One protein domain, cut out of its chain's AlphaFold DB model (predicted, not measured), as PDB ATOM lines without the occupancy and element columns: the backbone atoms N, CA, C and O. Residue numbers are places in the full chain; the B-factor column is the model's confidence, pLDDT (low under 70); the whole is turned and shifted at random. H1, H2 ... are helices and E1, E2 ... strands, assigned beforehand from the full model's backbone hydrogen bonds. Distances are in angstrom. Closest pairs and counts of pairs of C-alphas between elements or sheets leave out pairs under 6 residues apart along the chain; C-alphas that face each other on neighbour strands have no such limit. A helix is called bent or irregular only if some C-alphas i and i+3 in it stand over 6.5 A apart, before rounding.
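This is residues 15 to 61 of the 63 residues of the protein "AbrB/MazE/SpoVT family DNA-binding domain-containing protein" of Peptococcaceae bacterium (UniProt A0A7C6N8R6). The hairpin E1 and E2 makes the middle, with H1 set off to one side and residues 49 to 55 looping free on the other. H2 stands beside the hairpin, and short E3 meets E1 only at a point. The 47 printed residues, class mixed, run H1 E1 E2 H2 E3; the sheet order is E2 E1 E3, with E2 and E1 antiparallel. The whole is only just compact, close to loose: radius of gyration of the C-alphas 11.4 A, spans 30 by 24 by 17 A.

H1, residues 17 to 22, begins at C-alpha 17 (-26.862, 10.713, 31.236). E1, 30 to 36, is 19.5 A long; E2, 39 to 44, 16.3 A. H2 is 45 to 50. E3, 59 to 61, ends at C-alpha 61 (-32.942, 26.830, 24.646).

N 34 and O 41 are 2.9 A apart, within hydrogen-bond range. C-alphas 32 and 60 face each other at 5.6 A. H2 is on the sheet, over none of its strands; the closest C-alphas of E1 and H2, Val 31 and Ala 45, are 5.0 A apart. H1 is not on it. Both O i to N i+4 pairs are within range in H1; H2 has 0 of 2, and 1 of 3 O i to N i+3 pairs. H2 is only just irregular: C-alphas 47 and 50 are 7.0 A apart.

The farthest C-alphas, Ser 18 and Pro 55, are 31.0 A apart. The printed part has no cut and no long link. Residues 47 to 61 have pLDDT under 70.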
ATOM      1  N   ILE A  15     -24.125  15.678  26.925       87.75
ATOM      2  CA  ILE A  15     -23.990  15.645  28.383       87.75
ATOM      3  C   ILE A  15     -24.240  14.208  28.857       87.75
ATOM      4  O   ILE A  15     -25.289  13.638  28.539       87.75
ATOM      5  N   PRO A  16     -23.325  13.600  29.638       88.44
ATOM      6  CA  PRO A  16     -23.513  12.252  30.153       88.44
ATOM      7  C   PRO A  16     -24.836  12.095  30.907       88.44
ATOM      8  O   PRO A  16     -25.191  12.904  31.769       88.44
ATOM      9  N   ARG A  17     -25.546  10.994  30.636       88.38
ATOM     10  CA  ARG A  17     -26.862  10.713  31.236       88.38
ATOM     11  C   ARG A  17     -26.831  10.685  32.767       88.38
ATOM     12  O   ARG A  17     -27.822  11.036  33.401       88.38
ATOM     13  N   SER A  18     -25.706  10.294  33.365       90.62
ATOM     14  CA  SER A  18     -25.498  10.329  34.816       90.62
ATOM     15  C   SER A  18     -25.613  11.746  35.386       90.62
ATOM     16  O   SER A  18     -26.305  11.920  36.387       90.62
ATOM     17  N   MET A  19     -25.026  12.751  34.722       89.12
ATOM     18  CA  MET A  19     -25.116  14.156  35.140       89.12
ATOM     19  C   MET A  19     -26.531  14.712  34.984       89.12
ATOM     20  O   MET A  19     -27.049  15.367  35.890       89.12
ATOM     21  N   LEU A  20     -27.186  14.402  33.863       89.06
ATOM     22  CA  LEU A  20     -28.580  14.792  33.641       89.06
ATOM     23  C   LEU A  20     -29.496  14.211  34.724       89.06
ATOM     24  O   LEU A  20     -30.311  14.934  35.294       89.06
ATOM     25  N   LYS A  21     -29.314  12.932  35.080       89.94
ATOM     26  CA  LYS A  21     -30.090  12.272  36.138       89.94
ATOM     27  C   LYS A  21     -29.844  12.904  37.510       89.94
ATOM     28  O   LYS A  21     -30.812  13.136  38.227       89.94
ATOM     29  N   SER A  22     -28.593  13.211  37.866       89.19
ATOM     30  CA  SER A  22     -28.281  13.862  39.150       89.19
ATOM     31  C   SER A  22     -28.838  15.282  39.255       89.19
ATOM     32  O   SER A  22     -29.214  15.702  40.342       89.19
ATOM     33  N   LEU A  23     -28.934  16.003  38.133       87.25
ATOM     34  CA  LEU A  23     -29.515  17.351  38.065       87.25
ATOM     35  C   LEU A  23     -31.039  17.332  37.819       87.25
ATOM     36  O   LEU A  23     -31.690  18.379  37.759       87.25
ATOM     37  N   GLY A  24     -31.630  16.145  37.651       87.44
ATOM     38  CA  GLY A  24     -33.042  15.979  37.311       87.44
ATOM     39  C   GLY A  24     -33.431  16.711  36.021       87.44
ATOM     40  O   GLY A  24     -34.479  17.360  35.987       87.44
ATOM     41  N   ILE A  25     -32.563  16.681  35.008       88.62
ATOM     42  CA  ILE A  25     -32.793  17.235  33.669       88.62
ATOM     43  C   ILE A  25     -33.207  16.073  32.755       88.62
ATOM     44  O   ILE A  25     -32.471  15.098  32.604       88.62
ATOM     45  N   GLY A  26     -34.401  16.157  32.173       86.44
ATOM     46  CA  GLY A  26     -34.953  15.165  31.241       86.44
ATOM     47  C   GLY A  26     -35.340  15.783  29.895       86.44
ATOM     48  O   GLY A  26     -35.188  16.987  29.703       86.44
ATOM     49  N   GLY A  27     -35.870  14.977  28.970       82.38
ATOM     50  CA  GLY A  27     -36.397  15.495  27.700       82.38
ATOM     51  C   GLY A  27     -37.506  16.529  27.932       82.38
ATOM     52  O   GLY A  27     -38.334  16.340  28.826       82.38
ATOM     53  N   GLY A  28     -37.498  17.633  27.185       80.88
ATOM     54  CA  GLY A  28     -38.418  18.756  27.376       80.88
ATOM     55  C   GLY A  28     -37.985  19.764  28.448       80.88
ATOM     56  O   GLY A  28     -38.727  20.709  28.723       80.88
ATOM     57  N   SER A  29     -36.828  19.575  29.093       84.75
ATOM     58  CA  SER A  29     -36.340  20.499  30.125       84.75
ATOM     59  C   SER A  29     -35.713  21.743  29.505       84.75
ATOM     60  O   SER A  29     -34.869  21.651  28.619       84.75
ATOM     61  N   SER A  30     -36.059  22.913  30.039       86.06
ATOM     62  CA  SER A  30     -35.379  24.160  29.690       86.06
ATOM     63  C   SER A  30     -34.110  24.340  30.520       86.06
ATOM     64  O   SER A  30     -34.121  24.194  31.751       86.06
ATOM     65  N   VAL A  31     -33.031  24.717  29.847       87.44
ATOM     66  CA  VAL A  31     -31.746  25.074  30.451       87.44
ATOM     67  C   VAL A  31     -31.360  26.481  30.011       87.44
ATOM     68  O   VAL A  31     -31.571  26.877  28.867       87.44
ATOM     69  N   LEU A  32     -30.812  27.242  30.950       89.06
ATOM     70  CA  LEU A  32     -30.171  28.519  30.709       89.06
ATOM     71  C   LEU A  32     -28.690  28.271  30.451       89.06
ATOM     72  O   LEU A  32     -28.047  27.494  31.157       89.06
ATOM     73  N   ILE A  33     -28.169  28.940  29.435       89.12
ATOM     74  CA  ILE A  33     -26.769  28.865  29.050       89.12
ATOM     75  C   ILE A  33     -26.147  30.229  29.334       89.12
ATOM     76  O   ILE A  33     -26.659  31.243  28.861       89.12
ATOM     77  N   SER A  34     -25.064  30.257  30.104       89.31
ATOM     78  CA  SER A  34     -24.261  31.459  30.328       89.31
ATOM     79  C   SER A  34     -22.791  31.198  30.023       89.31
ATOM     80  O   SER A  34     -22.309  30.065  30.094       89.31
ATOM     81  N   VAL A  35     -22.079  32.258  29.651       90.88
ATOM     82  CA  VAL A  35     -20.636  32.220  29.418       90.88
ATOM     83  C   VAL A  35     -19.968  33.033  30.515       90.88
ATOM     84  O   VAL A  35     -20.331  34.183  30.739       90.88
ATOM     85  N   ASN A  36     -19.012  32.428  31.213       90.81
ATOM     86  CA  ASN A  36     -18.254  33.079  32.274       90.81
ATOM     87  C   ASN A  36     -16.788  32.633  32.199       90.81
ATOM     88  O   ASN A  36     -16.518  31.433  32.221       90.81
ATOM     89  N   ASP A  37     -15.858  33.580  32.055       91.94
ATOM     90  CA  ASP A  37     -14.409  33.334  31.967       91.94
ATOM     91  C   ASP A  37     -14.018  32.235  30.958       91.94
ATOM     92  O   ASP A  37     -13.226  31.334  31.243       91.94
ATOM     93  N   GLY A  38     -14.634  32.259  29.770       89.81
ATOM     94  CA  GLY A  38     -14.397  31.263  28.716       89.81
ATOM     95  C   GLY A  38     -15.005  29.882  28.991       89.81
ATOM     96  O   GLY A  38     -14.751  28.940  28.241       89.81
ATOM     97  N   LYS A  39     -15.818  29.740  30.043       88.56
ATOM     98  CA  LYS A  39     -16.542  28.512  30.385       88.56
ATOM     99  C   LYS A  39     -18.025  28.667  30.075       88.56
ATOM    100  O   LYS A  39     -18.639  29.680  30.397       88.56
ATOM    101  N   LEU A  40     -18.601  27.622  29.496       89.00
ATOM    102  CA  LEU A  40     -20.042  27.476  29.326       89.00
ATOM    103  C   LEU A  40     -20.645  26.868  30.592       89.00
ATOM    104  O   LEU A  40     -20.267  25.769  31.001       89.00
ATOM    105  N   ILE A  41     -21.584  27.581  31.205       89.75
ATOM    106  CA  ILE A  41     -22.328  27.131  32.379       89.75
ATOM    107  C   ILE A  41     -23.766  26.854  31.943       89.75
ATOM    108  O   ILE A  41     -24.450  27.732  31.420       89.75
ATOM    109  N   LEU A  42     -24.223  25.622  32.168       88.81
ATOM    110  CA  LEU A  42     -25.618  25.238  31.979       88.81
ATOM    111  C   LEU A  42     -26.322  25.187  33.332       88.81
ATOM    112  O   LEU A  42     -25.879  24.490  34.245       88.81
ATOM    113  N   ILE A  43     -27.434  25.904  33.438       88.00
ATOM    114  CA  ILE A  43     -28.230  26.028  34.658       88.00
ATOM    115  C   ILE A  43     -29.653  25.590  34.335       88.00
ATOM    116  O   ILE A  43     -30.237  26.011  33.341       88.00
ATOM    117  N   LYS A  44     -30.244  24.732  35.161       86.38
ATOM    118  CA  LYS A  44     -31.640  24.324  34.984       86.38
ATOM    119  C   LYS A  44     -32.559  25.526  35.220       86.38
ATOM    120  O   LYS A  44     -32.473  26.184  36.250       86.38
ATOM    121  N   ALA A  45     -33.461  25.807  34.278       80.50
ATOM    122  CA  ALA A  45     -34.204  27.072  34.264       80.50
ATOM    123  C   ALA A  45     -35.109  27.293  35.493       80.50
ATOM    124  O   ALA A  45     -35.333  28.435  35.883       80.50
ATOM    125  N   LYS A  46     -35.608  26.219  36.125       73.25
ATOM    126  CA  LYS A  46     -36.414  26.314  37.358       73.25
ATOM    127  C   LYS A  46     -35.612  26.824  38.561       73.25
ATOM    128  O   LYS A  46     -36.191  27.423  39.454       73.25
ATOM    129  N   ASP A  47     -34.297  26.638  38.563       63.50
ATOM    130  CA  ASP A  47     -33.412  27.076  39.647       63.50
ATOM    131  C   ASP A  47     -32.955  28.541  39.471       63.50
ATOM    132  O   ASP A  47     -32.248  29.095  40.311       63.50
ATOM    133  N   CYS A  48     -33.378  29.206  38.386       56.50
ATOM    134  CA  CYS A  48     -33.018  30.592  38.084       56.50
ATOM    135  C   CYS A  48     -33.936  31.648  38.728       56.50
ATOM    136  O   CYS A  48     -33.628  32.833  38.593       56.50
ATOM    137  N   GLU A  49     -35.001  31.280  39.457       53.88
ATOM    138  CA  GLU A  49     -35.857  32.260  40.165       53.88
ATOM    139  C   GLU A  49     -35.089  33.089  41.220       53.88
ATOM    140  O   GLU A  49     -35.512  34.192  41.557       53.88
ATOM    141  N   GLY A  50     -33.917  32.629  41.681       49.78
ATOM    142  CA  GLY A  50     -33.055  33.353  42.631       49.78
ATOM    143  C   GLY A  50     -31.792  34.008  42.047       49.78
ATOM    144  O   GLY A  50     -31.109  34.742  42.759       49.78
ATOM    145  N   VAL A  51     -31.454  33.776  40.770       48.84
ATOM    146  CA  VAL A  51     -30.163  34.186  40.158       48.84
ATOM    147  C   VAL A  51     -30.386  35.262  39.088       48.84
ATOM    148  O   VAL A  51     -29.873  35.220  37.974       48.84
ATOM    149  N   LEU A  52     -31.214  36.253  39.410       47.00
ATOM    150  CA  LEU A  52     -31.587  37.356  38.521       47.00
ATOM    151  C   LEU A  52     -30.866  38.651  38.931       47.00
ATOM    152  O   LEU A  52     -31.490  39.660  39.240       47.00
ATOM    153  N   LYS A  53     -29.528  38.627  38.937       43.16
ATOM    154  CA  LYS A  53     -28.686  39.832  39.072       43.16
ATOM    155  C   LYS A  53     -27.459  39.779  38.152       43.16
ATOM    156  O   LYS A  53     -26.341  39.893  38.624       43.16
ATOM    157  N   ASN A  54     -27.652  39.555  36.853       45.81
ATOM    158  CA  ASN A  54     -26.865  40.261  35.833       45.81
ATOM    159  C   ASN A  54     -27.459  40.058  34.427       45.81
ATOM    160  O   ASN A  54     -27.886  38.940  34.112       45.81
ATOM    161  N   PRO A  55     -27.560  41.117  33.602       47.38
ATOM    162  CA  PRO A  55     -28.334  41.101  32.370       47.38
ATOM    163  C   PRO A  55     -27.433  41.030  31.136       47.38
ATOM    164  O   PRO A  55     -27.545  41.887  30.274       47.38
ATOM    165  N   GLU A  56     -26.544  40.046  31.008       48.41
ATOM    166  CA  GLU A  56     -25.750  39.934  29.778       48.41
ATOM    167  C   GLU A  56     -25.870  38.520  29.191       48.41
ATOM    168  O   GLU A  56     -25.456  37.524  29.777       48.41
ATOM    169  N   THR A  57     -26.563  38.482  28.045       47.88
ATOM    170  CA  THR A  57     -26.722  37.368  27.092       47.88
ATOM    171  C   THR A  57     -27.562  36.169  27.565       47.88
ATOM    172  O   THR A  57     -27.059  35.095  27.880       47.88
ATOM    173  N   ARG A  58     -28.897  36.323  27.556       49.53
ATOM    174  CA  ARG A  58     -29.856  35.234  27.827       49.53
ATOM    175  C   ARG A  58     -30.377  34.621  26.527       49.53
ATOM    176  O   ARG A  58     -31.253  35.198  25.890       49.53
ATOM    177  N   LEU A  59     -29.898  33.431  26.170       56.16
ATOM    178  CA  LEU A  59     -30.548  32.575  25.173       56.16
ATOM    179  C   LEU A  59     -31.221  31.406  25.901       56.16
ATOM    180  O   LEU A  59     -30.559  30.591  26.541       56.16
ATOM    181  N   HIS A  60     -32.552  31.358  25.849       53.00
ATOM    182  CA  HIS A  60     -33.337  30.246  26.379       53.00
ATOM    183  C   HIS A  60     -33.410  29.156  25.303       53.00
ATOM    184  O   HIS A  60     -34.016  29.386  24.256       53.00
ATOM    185  N   LEU A  61     -32.822  27.980  25.548       48.78
ATOM    186  CA  LEU A  61     -32.942  26.830  24.646       48.78
ATOM    187  C   LEU A  61     -33.871  25.768  25.251       48.78
ATOM    188  O   LEU A  61     -33.731  25.381  26.413       48.78
TER     189      LEU A  61